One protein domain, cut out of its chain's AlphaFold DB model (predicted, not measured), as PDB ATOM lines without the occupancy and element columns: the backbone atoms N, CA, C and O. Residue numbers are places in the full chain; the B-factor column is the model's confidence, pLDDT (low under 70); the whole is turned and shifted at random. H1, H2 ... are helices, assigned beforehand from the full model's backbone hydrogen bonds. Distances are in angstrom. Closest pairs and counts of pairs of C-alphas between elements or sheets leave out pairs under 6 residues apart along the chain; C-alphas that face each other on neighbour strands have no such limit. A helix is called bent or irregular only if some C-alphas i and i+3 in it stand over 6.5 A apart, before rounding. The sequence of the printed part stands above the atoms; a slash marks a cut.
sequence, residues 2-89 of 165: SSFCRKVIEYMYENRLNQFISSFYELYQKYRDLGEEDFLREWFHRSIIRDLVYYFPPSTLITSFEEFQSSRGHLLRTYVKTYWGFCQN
ATOM      1  N   SER A   2      92.449  -0.213 -61.596       74.25
ATOM      2  CA  SER A   2      92.437  -1.664 -61.897       74.25
ATOM      3  C   SER A   2      93.218  -2.044 -63.163       74.25
ATOM      4  O   SER A   2      94.068  -2.922 -63.112       74.25
ATOM      5  N   SER A   3      93.044  -1.312 -64.273       83.75
ATOM      6  CA  SER A   3      93.785  -1.575 -65.524       83.75
ATOM      7  C   SER A   3      95.314  -1.492 -65.362       83.75
ATOM      8  O   SER A   3      96.045  -2.298 -65.935       83.75
ATOM      9  N   PHE A   4      95.814  -0.553 -64.549       91.12
ATOM     10  CA  PHE A   4      97.246  -0.453 -64.262       91.12
ATOM     11  C   PHE A   4      97.714  -1.599 -63.358       91.12
ATOM     12  O   PHE A   4      98.688  -2.269 -63.691       91.12
ATOM     13  N   CYS A   5      96.983  -1.877 -62.272       92.38
ATOM     14  CA  CYS A   5      97.266  -3.004 -61.380       92.38
ATOM     15  C   CYS A   5      97.323  -4.330 -62.150       92.38
ATOM     16  O   CYS A   5      98.250  -5.116 -61.973       92.38
ATOM     17  N   ARG A   6      96.386  -4.552 -63.075       90.56
ATOM     18  CA  ARG A   6      96.372  -5.723 -63.950       90.56
ATOM     19  C   ARG A   6      97.625  -5.825 -64.819       90.56
ATOM     20  O   ARG A   6      98.203  -6.901 -64.898       90.56
ATOM     21  N   LYS A   7      98.083  -4.730 -65.437       92.38
ATOM     22  CA  LYS A   7      99.335  -4.736 -66.219       92.38
ATOM     23  C   LYS A   7     100.550  -5.078 -65.357       92.38
ATOM     24  O   LYS A   7     101.425  -5.813 -65.808       92.38
ATOM     25  N   VAL A   8     100.595  -4.579 -64.120       94.69
ATOM     26  CA  VAL A   8     101.654  -4.930 -63.162       94.69
ATOM     27  C   VAL A   8     101.594  -6.419 -62.820       94.69
ATOM     28  O   VAL A   8     102.618  -7.093 -62.875       94.69
ATOM     29  N   ILE A   9     100.400  -6.955 -62.546       93.88
ATOM     30  CA  ILE A   9     100.191  -8.388 -62.310       93.88
ATOM     31  C   ILE A   9     100.680  -9.203 -63.517       93.88
ATOM     32  O   ILE A   9     101.502 -10.099 -63.341       93.88
ATOM     33  N   GLU A  10     100.252  -8.869 -64.738       92.25
ATOM     34  CA  GLU A  10     100.676  -9.553 -65.970       92.25
ATOM     35  C   GLU A  10     102.207  -9.571 -66.112       92.25
ATOM     36  O   GLU A  10     102.790 -10.638 -66.312       92.25
ATOM     37  N   TYR A  11     102.868  -8.429 -65.904       93.25
ATOM     38  CA  TYR A  11     104.328  -8.326 -65.919       93.25
ATOM     39  C   TYR A  11     105.000  -9.214 -64.857       93.25
ATOM     40  O   TYR A  11     105.970  -9.924 -65.140       93.25
ATOM     41  N   MET A  12     104.480  -9.217 -63.627       94.44
ATOM     42  CA  MET A  12     105.019 -10.055 -62.556       94.44
ATOM     43  C   MET A  12     104.850 -11.544 -62.858       94.44
ATOM     44  O   MET A  12     105.775 -12.320 -62.618       94.44
ATOM     45  N   TYR A  13     103.716 -11.950 -63.427       92.81
ATOM     46  CA  TYR A  13     103.505 -13.329 -63.853       92.81
ATOM     47  C   TYR A  13     104.455 -13.745 -64.971       92.81
ATOM     48  O   TYR A  13     105.016 -14.834 -64.889       92.81
ATOM     49  N   GLU A  14     104.678 -12.902 -65.980       92.00
ATOM     50  CA  GLU A  14     105.638 -13.185 -67.056       92.00
ATOM     51  C   GLU A  14     107.053 -13.398 -66.495       92.00
ATOM     52  O   GLU A  14     107.721 -14.384 -66.819       92.00
ATOM     53  N   ASN A  15     107.477 -12.553 -65.552       92.62
ATOM     54  CA  ASN A  15     108.755 -12.722 -64.861       92.62
ATOM     55  C   ASN A  15     108.817 -14.014 -64.034       92.62
ATOM     56  O   ASN A  15     109.816 -14.739 -64.083       92.62
ATOM     57  N   ARG A  16     107.760 -14.336 -63.278       94.00
ATOM     58  CA  ARG A  16     107.683 -15.581 -62.496       94.00
ATOM     59  C   ARG A  16     107.656 -16.810 -63.400       94.00
ATOM     60  O   ARG A  16     108.275 -17.813 -63.061       94.00
ATOM     61  N   LEU A  17     107.018 -16.734 -64.564       94.38
ATOM     62  CA  LEU A  17     106.995 -17.817 -65.540       94.38
ATOM     63  C   LEU A  17     108.399 -18.083 -66.097       94.38
ATOM     64  O   LEU A  17     108.823 -19.234 -66.140       94.38
ATOM     65  N   ASN A  18     109.163 -17.040 -66.429       94.56
ATOM     66  CA  ASN A  18     110.562 -17.190 -66.853       94.56
ATOM     67  C   ASN A  18     111.435 -17.831 -65.761       94.56
ATOM     68  O   ASN A  18     112.271 -18.693 -66.050       94.56
ATOM     69  N   GLN A  19     111.223 -17.445 -64.499       95.31
ATOM     70  CA  GLN A  19     111.897 -18.066 -63.354       95.31
ATOM     71  C   GLN A  19     111.511 -19.541 -63.208       95.31
ATOM     72  O   GLN A  19     112.388 -20.384 -63.018       95.31
ATOM     73  N   PHE A  20     110.222 -19.860 -63.346       96.69
ATOM     74  CA  PHE A  20     109.721 -21.229 -63.306       96.69
ATOM     75  C   PHE A  20     110.359 -22.076 -64.406       96.69
ATOM     76  O   PHE A  20     110.972 -23.091 -64.103       96.69
ATOM     77  N   ILE A  21     110.328 -21.622 -65.661       96.00
ATOM     78  CA  ILE A  21     110.942 -22.320 -66.802       96.00
ATOM     79  C   ILE A  21     112.450 -22.535 -66.584       96.00
ATOM     80  O   ILE A  21     112.983 -23.597 -66.897       96.00
ATOM     81  N   SER A  22     113.146 -21.566 -65.988       96.06
ATOM     82  CA  SER A  22     114.586 -21.672 -65.707       96.06
ATOM     83  C   SER A  22     114.929 -22.664 -64.584       96.06
ATOM     84  O   SER A  22     116.077 -23.090 -64.461       96.06
ATOM     85  N   SER A  23     113.960 -23.026 -63.742       96.56
ATOM     86  CA  SER A  23     114.189 -23.811 -62.521       96.56
ATOM     87  C   SER A  23     113.170 -24.933 -62.305       96.56
ATOM     88  O   SER A  23     113.074 -25.471 -61.206       96.56
ATOM     89  N   PHE A  24     112.422 -25.329 -63.342       97.50
ATOM     90  CA  PHE A  24     111.238 -26.181 -63.178       97.50
ATOM     91  C   PHE A  24     111.558 -27.510 -62.489       97.50
ATOM     92  O   PHE A  24     110.773 -27.973 -61.671       97.50
ATOM     93  N   TYR A  25     112.713 -28.122 -62.766       97.50
ATOM     94  CA  TYR A  25     113.071 -29.390 -62.134       97.50
ATOM     95  C   TYR A  25     113.454 -29.213 -60.657       97.50
ATOM     96  O   TYR A  25     113.042 -30.012 -59.823       97.50
ATOM     97  N   GLU A  26     114.153 -28.141 -60.295       96.69
ATOM     98  CA  GLU A  26     114.429 -27.819 -58.887       96.69
ATOM     99  C   GLU A  26     113.138 -27.523 -58.119       96.69
ATOM    100  O   GLU A  26     112.935 -28.016 -57.008       96.69
ATOM    101  N   LEU A  27     112.230 -26.767 -58.739       96.94
ATOM    102  CA  LEU A  27     110.907 -26.511 -58.185       96.94
ATOM    103  C   LEU A  27     110.107 -27.807 -58.060       96.94
ATOM    104  O   LEU A  27     109.454 -28.003 -57.043       96.94
ATOM    105  N   TYR A  28     110.213 -28.724 -59.025       96.38
ATOM    106  CA  TYR A  28     109.586 -30.041 -58.938       96.38
ATOM    107  C   TYR A  28     110.081 -30.801 -57.726       96.38
ATOM    108  O   TYR A  28     109.286 -31.274 -56.928       96.38
ATOM    109  N   GLN A  29     111.392 -30.859 -57.514       95.00
ATOM    110  CA  GLN A  29     111.941 -31.543 -56.346       95.00
ATOM    111  C   GLN A  29     111.429 -30.958 -55.026       95.00
ATOM    112  O   GLN A  29     111.210 -31.712 -54.082       95.00
ATOM    113  N   LYS A  30     111.220 -29.640 -54.969       96.19
ATOM    114  CA  LYS A  30     110.761 -28.942 -53.765       96.19
ATOM    115  C   LYS A  30     109.245 -29.011 -53.543       96.19
ATOM    116  O   LYS A  30     108.814 -28.981 -52.397       96.19
ATOM    117  N   TYR A  31     108.454 -29.061 -54.613       95.88
ATOM    118  CA  TYR A  31     106.996 -28.896 -54.568       95.88
ATOM    119  C   TYR A  31     106.218 -30.064 -55.194       95.88
ATOM    120  O   TYR A  31     105.015 -29.940 -55.391       95.88
ATOM    121  N   ARG A  32     106.860 -31.194 -55.517       90.81
ATOM    122  CA  ARG A  32     106.209 -32.366 -56.148       90.81
ATOM    123  C   ARG A  32     105.033 -32.943 -55.361       90.81
ATOM    124  O   ARG A  32     104.200 -33.609 -55.963       90.81
ATOM    125  N   ASP A  33     105.001 -32.719 -54.050       93.38
ATOM    126  CA  ASP A  33     103.942 -33.223 -53.173       93.38
ATOM    127  C   ASP A  33     102.698 -32.318 -53.207       93.38
ATOM    128  O   ASP A  33     101.639 -32.697 -52.714       93.38
ATOM    129  N   LEU A  34     102.806 -31.130 -53.816       93.31
ATOM    130  CA  LEU A  34     101.671 -30.261 -54.103       93.31
ATOM    131  C   LEU A  34     101.065 -30.605 -55.466       93.31
ATOM    132  O   LEU A  34     101.777 -30.857 -56.445       93.31
ATOM    133  N   GLY A  35      99.736 -30.522 -55.548       89.31
ATOM    134  CA  GLY A  35      99.037 -30.483 -56.829       89.31
ATOM    135  C   GLY A  35      99.380 -29.219 -57.627       89.31
ATOM    136  O   GLY A  35      99.887 -28.236 -57.086       89.31
ATOM    137  N   GLU A  36      99.079 -29.230 -58.927       90.88
ATOM    138  CA  GLU A  36      99.352 -28.105 -59.837       90.88
ATOM    139  C   GLU A  36      98.722 -26.793 -59.336       90.88
ATOM    140  O   GLU A  36      99.396 -25.766 -59.284       90.88
ATOM    141  N   GLU A  37      97.457 -26.834 -58.904       91.25
ATOM    142  CA  GLU A  37      96.737 -25.664 -58.380       91.25
ATOM    143  C   GLU A  37      97.349 -25.125 -57.084       91.25
ATOM    144  O   GLU A  37      97.506 -23.911 -56.922       91.25
ATOM    145  N   ASP A  38      97.736 -26.016 -56.171       94.06
ATOM    146  CA  ASP A  38      98.349 -25.621 -54.905       94.06
ATOM    147  C   ASP A  38      99.732 -25.022 -55.142       94.06
ATOM    148  O   ASP A  38     100.056 -23.979 -54.580       94.06
ATOM    149  N   PHE A  39     100.522 -25.588 -56.058       95.50
ATOM    150  CA  PHE A  39     101.786 -24.984 -56.474       95.50
ATOM    151  C   PHE A  39     101.589 -23.579 -57.063       95.50
ATOM    152  O   PHE A  39     102.338 -22.656 -56.726       95.50
ATOM    153  N   LEU A  40     100.580 -23.380 -57.918       93.81
ATOM    154  CA  LEU A  40     100.276 -22.060 -58.477       93.81
ATOM    155  C   LEU A  40      99.899 -21.054 -57.395       93.81
ATOM    156  O   LEU A  40     100.400 -19.926 -57.398       93.81
ATOM    157  N   ARG A  41      99.064 -21.460 -56.440       93.06
ATOM    158  CA  ARG A  41      98.697 -20.619 -55.301       93.06
ATOM    159  C   ARG A  41      99.928 -20.225 -54.486       93.06
ATOM    160  O   ARG A  41     100.141 -19.036 -54.239       93.06
ATOM    161  N   GLU A  42     100.763 -21.197 -54.145       94.06
ATOM    162  CA  GLU A  42     101.835 -21.013 -53.170       94.06
ATOM    163  C   GLU A  42     103.071 -20.337 -53.750       94.06
ATOM    164  O   GLU A  42     103.687 -19.488 -53.100       94.06
ATOM    165  N   TRP A  43     103.428 -20.674 -54.987       95.19
ATOM    166  CA  TRP A  43     104.622 -20.143 -55.623       95.19
ATOM    167  C   TRP A  43     104.311 -18.930 -56.502       95.19
ATOM    168  O   TRP A  43     105.008 -17.921 -56.399       95.19
ATOM    169  N   PHE A  44     103.267 -18.953 -57.335       93.06
ATOM    170  CA  PHE A  44     102.934 -17.792 -58.170       93.06
ATOM    171  C   PHE A  44     102.134 -16.745 -57.393       93.06
ATOM    172  O   PHE A  44     102.627 -15.638 -57.169       93.06
ATOM    173  N   HIS A  45     100.912 -17.084 -56.979       91.94
ATOM    174  CA  HIS A  45      99.920 -16.094 -56.548       91.94
ATOM    175  C   HIS A  45     100.347 -15.405 -55.258       91.94
ATOM    176  O   HIS A  45     100.417 -14.179 -55.203       91.94
ATOM    177  N   ARG A  46     100.712 -16.189 -54.240       92.62
ATOM    178  CA  ARG A  46     101.117 -15.672 -52.932       92.62
ATOM    179  C   ARG A  46     102.332 -14.752 -53.020       92.62
ATOM    180  O   ARG A  46     102.366 -13.745 -52.320       92.62
ATOM    181  N   SER A  47     103.296 -15.057 -53.896       92.31
ATOM    182  CA  SER A  47     104.453 -14.181 -54.119       92.31
ATOM    183  C   SER A  47     104.018 -12.832 -54.683       92.31
ATOM    184  O   SER A  47     104.374 -11.806 -54.121       92.31
ATOM    185  N   ILE A  48     103.221 -12.833 -55.755       92.94
ATOM    186  CA  ILE A  48     102.799 -11.598 -56.428       92.94
ATOM    187  C   ILE A  48     101.899 -10.764 -55.507       92.94
ATOM    188  O   ILE A  48     102.106  -9.564 -55.378       92.94
ATOM    189  N   ILE A  49     100.939 -11.386 -54.814       92.38
ATOM    190  CA  ILE A  49     100.061 -10.688 -53.860       92.38
ATOM    191  C   ILE A  49     100.886 -10.037 -52.749       92.38
ATOM    192  O   ILE A  49     100.693  -8.858 -52.465       92.38
ATOM    193  N   ARG A  50     101.818 -10.780 -52.139       93.31
ATOM    194  CA  ARG A  50     102.681 -10.261 -51.069       93.31
ATOM    195  C   ARG A  50     103.489  -9.049 -51.529       93.31
ATOM    196  O   ARG A  50     103.659  -8.115 -50.754       93.31
ATOM    197  N   ASP A  51     103.978  -9.072 -52.760       92.94
ATOM    198  CA  ASP A  51     104.780  -7.979 -53.299       92.94
ATOM    199  C   ASP A  51     103.906  -6.753 -53.626       92.94
ATOM    200  O   ASP A  51     104.368  -5.624 -53.495       92.94
ATOM    201  N   LEU A  52     102.637  -6.951 -54.001       94.31
ATOM    202  CA  LEU A  52     101.735  -5.877 -54.433       94.31
ATOM    203  C   LEU A  52     100.830  -5.294 -53.341       94.31
ATOM    204  O   LEU A  52     100.337  -4.179 -53.514       94.31
ATOM    205  N   VAL A  53     100.622  -5.995 -52.222       94.06
ATOM    206  CA  VAL A  53      99.702  -5.565 -51.147       94.06
ATOM    207  C   VAL A  53     100.072  -4.214 -50.529       94.06
ATOM    208  O   VAL A  53      99.204  -3.507 -50.031       94.06
ATOM    209  N   TYR A  54     101.345  -3.823 -50.608       93.00
ATOM    210  CA  TYR A  54     101.828  -2.531 -50.117       93.00
ATOM    211  C   TYR A  54     101.584  -1.369 -51.089       93.00
ATOM    212  O   TYR A  54     101.673  -0.212 -50.688       93.00
ATOM    213  N   TYR A  55     101.288  -1.659 -52.358       94.00
ATOM    214  CA  TYR A  55     101.177  -0.655 -53.422       94.00
ATOM    215  C   TYR A  55      99.742  -0.445 -53.907       94.00
ATOM    216  O   TYR A  55      99.442   0.580 -54.519       94.00
ATOM    217  N   PHE A  56      98.851  -1.403 -53.651       94.44
ATOM    218  CA  PHE A  56      97.478  -1.377 -54.136       94.44
ATOM    219  C   PHE A  56      96.485  -1.740 -53.029       94.44
ATOM    220  O   PHE A  56      96.757  -2.646 -52.239       94.44
ATOM    221  N   PRO A  57      95.298  -1.104 -52.992       94.00
ATOM    222  CA  PRO A  57      94.237  -1.498 -52.072       94.00
ATOM    223  C   PRO A  57      93.831  -2.971 -52.268       94.00
ATOM    224  O   PRO A  57      93.743  -3.417 -53.420       94.00
ATOM    225  N   PRO A  58      93.484  -3.711 -51.196       91.94
ATOM    226  CA  PRO A  58      93.081  -5.116 -51.296       91.94
ATOM    227  C   PRO A  58      91.949  -5.370 -52.297       91.94
ATOM    228  O   PRO A  58      92.032  -6.304 -53.088       91.94
ATOM    229  N   SER A  59      90.932  -4.503 -52.335       92.44
ATOM    230  CA  SER A  59      89.824  -4.607 -53.294       92.44
ATOM    231  C   SER A  59      90.291  -4.502 -54.747       92.44
ATOM    232  O   SER A  59      89.841  -5.263 -55.597       92.44
ATOM    233  N   THR A  60      91.248  -3.613 -55.035       93.44
ATOM    234  CA  THR A  60      91.823  -3.466 -56.381       93.44
ATOM    235  C   THR A  60      92.619  -4.705 -56.777       93.44
ATOM    236  O   THR A  60      92.528  -5.142 -57.926       93.44
ATOM    237  N   LEU A  61      93.379  -5.284 -55.842       92.62
ATOM    238  CA  LEU A  61      94.134  -6.511 -56.089       92.62
ATOM    239  C   LEU A  61      93.216  -7.693 -56.360       92.62
ATOM    240  O   LEU A  61      93.437  -8.381 -57.350       92.62
ATOM    241  N   ILE A  62      92.184  -7.897 -55.537       91.19
ATOM    242  CA  ILE A  62      91.231  -9.002 -55.703       91.19
ATOM    243  C   ILE A  62      90.624  -8.965 -57.107       91.19
ATOM    244  O   ILE A  62      90.826  -9.904 -57.877       91.19
ATOM    245  N   THR A  63      90.006  -7.843 -57.491       92.94
ATOM    246  CA  THR A  63      89.401  -7.696 -58.823       92.94
ATOM    247  C   THR A  63      90.424  -7.902 -59.944       92.94
ATOM    248  O   THR A  63      90.159  -8.612 -60.911       92.94
ATOM    249  N   SER A  64      91.631  -7.340 -59.816       93.06
ATOM    250  CA  SER A  64      92.652  -7.458 -60.868       93.06
ATOM    251  C   SER A  64      93.206  -8.887 -61.001       93.06
ATOM    252  O   SER A  64      93.543  -9.313 -62.107       93.06
ATOM    253  N   PHE A  65      93.298  -9.644 -59.902       91.12
ATOM    254  CA  PHE A  65      93.693 -11.055 -59.923       91.12
ATOM    255  C   PHE A  65      92.608 -11.946 -60.527       91.12
ATOM    256  O   PHE A  65      92.936 -12.841 -61.304       91.12
ATOM    257  N   GLU A  66      91.335 -11.702 -60.216       90.44
ATOM    258  CA  GLU A  66      90.206 -12.427 -60.813       90.44
ATOM    259  C   GLU A  66      90.146 -12.222 -62.334       90.44
ATOM    260  O   GLU A  66      90.021 -13.187 -63.098       90.44
ATOM    261  N   GLU A  67      90.334 -10.982 -62.798       90.75
ATOM    262  CA  GLU A  67      90.448 -10.670 -64.226       90.75
ATOM    263  C   GLU A  67      91.646 -11.378 -64.884       90.75
ATOM    264  O   GLU A  67      91.542 -11.921 -65.993       90.75
ATOM    265  N   PHE A  68      92.802 -11.402 -64.210       90.88
ATOM    266  CA  PHE A  68      93.984 -12.110 -64.698       90.88
ATOM    267  C   PHE A  68      93.734 -13.621 -64.800       90.88
ATOM    268  O   PHE A  68      94.030 -14.229 -65.829       90.88
ATOM    269  N   GLN A  69      93.177 -14.243 -63.759       89.19
ATOM    270  CA  GLN A  69      92.922 -15.684 -63.744       89.19
ATOM    271  C   GLN A  69      91.937 -16.092 -64.838       89.19
ATOM    272  O   GLN A  69      92.172 -17.089 -65.525       89.19
ATOM    273  N   SER A  70      90.896 -15.285 -65.047       88.81
ATOM    274  CA  SER A  70      89.906 -15.491 -66.108       88.81
ATOM    275  C   SER A  70      90.519 -15.405 -67.507       88.81
ATOM    276  O   SER A  70      90.165 -16.182 -68.389       88.81
ATOM    277  N   SER A  71      91.471 -14.491 -67.720       88.12
ATOM    278  CA  SER A  71      92.060 -14.254 -69.046       88.12
ATOM    279  C   SER A  71      93.280 -15.127 -69.362       88.12
ATOM    280  O   SER A  71      93.384 -15.663 -70.463       88.12
ATOM    281  N   ARG A  72      94.214 -15.287 -68.419       84.88
ATOM    282  CA  ARG A  72      95.525 -15.931 -68.641       84.88
ATOM    283  C   ARG A  72      95.831 -17.090 -67.691       84.88
ATOM    284  O   ARG A  72      96.806 -17.807 -67.915       84.88
ATOM    285  N   GLY A  73      95.007 -17.333 -66.669       87.06
ATOM    286  CA  GLY A  73      95.251 -18.390 -65.678       87.06
ATOM    287  C   GLY A  73      95.366 -19.793 -66.288       87.06
ATOM    288  O   GLY A  73      96.177 -20.602 -65.843       87.06
ATOM    289  N   HIS A  74      94.619 -20.070 -67.361       89.88
ATOM    290  CA  HIS A  74      94.684 -21.353 -68.062       89.88
ATOM    291  C   HIS A  74      96.051 -21.616 -68.714       89.88
ATOM    292  O   HIS A  74      96.538 -22.741 -68.648       89.88
ATOM    293  N   LEU A  75      96.703 -20.596 -69.288       90.06
ATOM    294  CA  LEU A  75      98.032 -20.746 -69.892       90.06
ATOM    295  C   LEU A  75      99.058 -21.152 -68.838       90.06
ATOM    296  O   LEU A  75      99.875 -22.039 -69.066       90.06
ATOM    297  N   LEU A  76      98.983 -20.522 -67.666       90.12
ATOM    298  CA  LEU A  76      99.887 -20.794 -66.560       90.12
ATOM    299  C   LEU A  76      99.754 -22.239 -66.060       90.12
ATOM    300  O   LEU A  76     100.763 -22.928 -65.906       90.12
ATOM    301  N   ARG A  77      98.511 -22.711 -65.888       92.38
ATOM    302  CA  ARG A  77      98.213 -24.117 -65.572       92.38
ATOM    303  C   ARG A  77      98.806 -25.061 -66.605       92.38
ATOM    304  O   ARG A  77      99.498 -26.004 -66.234       92.38
ATOM    305  N   THR A  78      98.606 -24.772 -67.890       94.06
ATOM    306  CA  THR A  78      99.160 -25.581 -68.981       94.06
ATOM    307  C   THR A  78     100.680 -25.673 -68.896       94.06
ATOM    308  O   THR A  78     101.209 -26.778 -68.944       94.06
ATOM    309  N   TYR A  79     101.388 -24.555 -68.698       93.88
ATOM    310  CA  TYR A  79     102.844 -24.581 -68.538       93.88
ATOM    311  C   TYR A  79     103.268 -25.466 -67.365       93.88
ATOM    312  O   TYR A  79     104.096 -26.359 -67.551       93.88
ATOM    313  N   VAL A  80     102.699 -25.249 -66.175       94.69
ATOM    314  CA  VAL A  80     103.055 -26.035 -64.983       94.69
ATOM    315  C   VAL A  80     102.822 -27.518 -65.221       94.69
ATOM    316  O   VAL A  80     103.750 -28.308 -65.053       94.69
ATOM    317  N   LYS A  81     101.633 -27.874 -65.706       95.00
ATOM    318  CA  LYS A  81     101.264 -29.243 -66.049       95.00
ATOM    319  C   LYS A  81     102.237 -29.878 -67.035       95.00
ATOM    320  O   LYS A  81     102.682 -31.004 -66.824       95.00
ATOM    321  N   THR A  82     102.611 -29.165 -68.095       95.19
ATOM    322  CA  THR A  82     103.561 -29.667 -69.095       95.19
ATOM    323  C   THR A  82     104.921 -29.988 -68.475       95.19
ATOM    324  O   THR A  82     105.442 -31.084 -68.689       95.19
ATOM    325  N   TYR A  83     105.498 -29.083 -67.680       95.81
ATOM    326  CA  TYR A  83     106.809 -29.335 -67.071       95.81
ATOM    327  C   TYR A  83     106.748 -30.362 -65.934       95.81
ATOM    328  O   TYR A  83     107.697 -31.127 -65.768       95.81
ATOM    329  N   TRP A  84     105.642 -30.448 -65.188       95.50
ATOM    330  CA  TRP A  84     105.425 -31.521 -64.209       95.50
ATOM    331  C   TRP A  84     105.321 -32.879 -64.889       95.50
ATOM    332  O   TRP A  84     105.988 -33.818 -64.464       95.50
ATOM    333  N   GLY A  85     104.566 -32.969 -65.985       94.81
ATOM    334  CA  GLY A  85     104.478 -34.179 -66.799       94.81
ATOM    335  C   GLY A  85     105.847 -34.620 -67.316       94.81
ATOM    336  O   GLY A  85     106.219 -35.788 -67.171       94.81
ATOM    337  N   PHE A  86     106.656 -33.677 -67.815       96.56
ATOM    338  CA  PHE A  86     108.045 -33.959 -68.182       96.56
ATOM    339  C   PHE A  86     108.862 -34.464 -66.981       96.56
ATOM    340  O   PHE A  86     109.586 -35.453 -67.085       96.56
ATOM    341  N   CYS A  87     108.731 -33.827 -65.816       95.69
ATOM    342  CA  CYS A  87     109.389 -34.266 -64.589       95.69
ATOM    343  C   CYS A  87     108.909 -35.632 -64.087       95.69
ATOM    344  O   CYS A  87     109.668 -36.332 -63.424       95.69
ATOM    345  N   GLN A  88     107.697 -36.067 -64.390       94.56
ATOM    346  CA  GLN A  88     107.245 -37.403 -64.014       94.56
ATOM    347  C   GLN A  88     107.854 -38.464 -64.930       94.56
ATOM    348  O   GLN A  88     108.332 -39.487 -64.445       94.56
ATOM    349  N   ASN A  89     107.899 -38.213 -66.241       94.69
ATOM    350  CA  ASN A  89     108.430 -39.170 -67.205       94.69
ATOM    351  C   ASN A  89     109.163 -38.479 -68.372       94.69
ATOM    352  O   ASN A  89     108.596 -38.319 -69.456       94.69
TER     353      ASN A  89
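What this domain is: This is residues 2 to 89 of the 165 residues of the protein "J domain-containing protein" of Hydrogenivirga sp. 128-5-R1-1 (UniProt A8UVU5). H1 and bent H3 make an elongated body, with H2 folded back across H1; arm H3a crosses H1's first residues and H3b runs beside its later part. The printed 88 residues have helices H1, H2, H3 in that order and no named strand: all helix, mostly crossed packing, compact with a radius of gyration of the C-alphas of 13.4 A, spanning 42 by 22 by 20 A.

How they stand to each other: H1, residues 2 to 31, has a kink of 89 degrees near residue 25. H2, residues 36 to 52, touches H1 at a steep tilt of 48 degrees; their closest C-alphas, Met 12 and Ile 48, are 6.7 A apart. H3, residues 58 to 88, assigned as one helix by its hydrogen bonds, is bent, C-alphas 71 and 74 being 7.6 A apart; H1 is irregular, with 8.6 A between C-alphas 22 and 25. H3a, residues 58 to 71, touches H1's residues 2 to 10 alone, closest at C-alphas 64 and 6, 5.1 A. H3b, residues 74 to 88, touches H1's residues 17 to 28 alone, closest at C-alphas 87 and 25, 6.6 A. O i to N i+4 pairs are within hydrogen-bond range throughout H3a and H3b, in 24 of 26 for H1 and 11 of 13 for H2.

Where its parts are: H1 spans 31.7 A from C-alpha 2 (92.437, -1.664, -61.897), H2 23.0 A, H3a 20.0 A, and H3b 20.8 A to C-alpha 88 (107.245, -37.403, -64.014).

The domain as a whole: The farthest C-alphas, Pro 57 and Asn 89, are 43.0 A apart. The printed part has no cut, both links are tight, and no printed residue is under 70 in pLDDT.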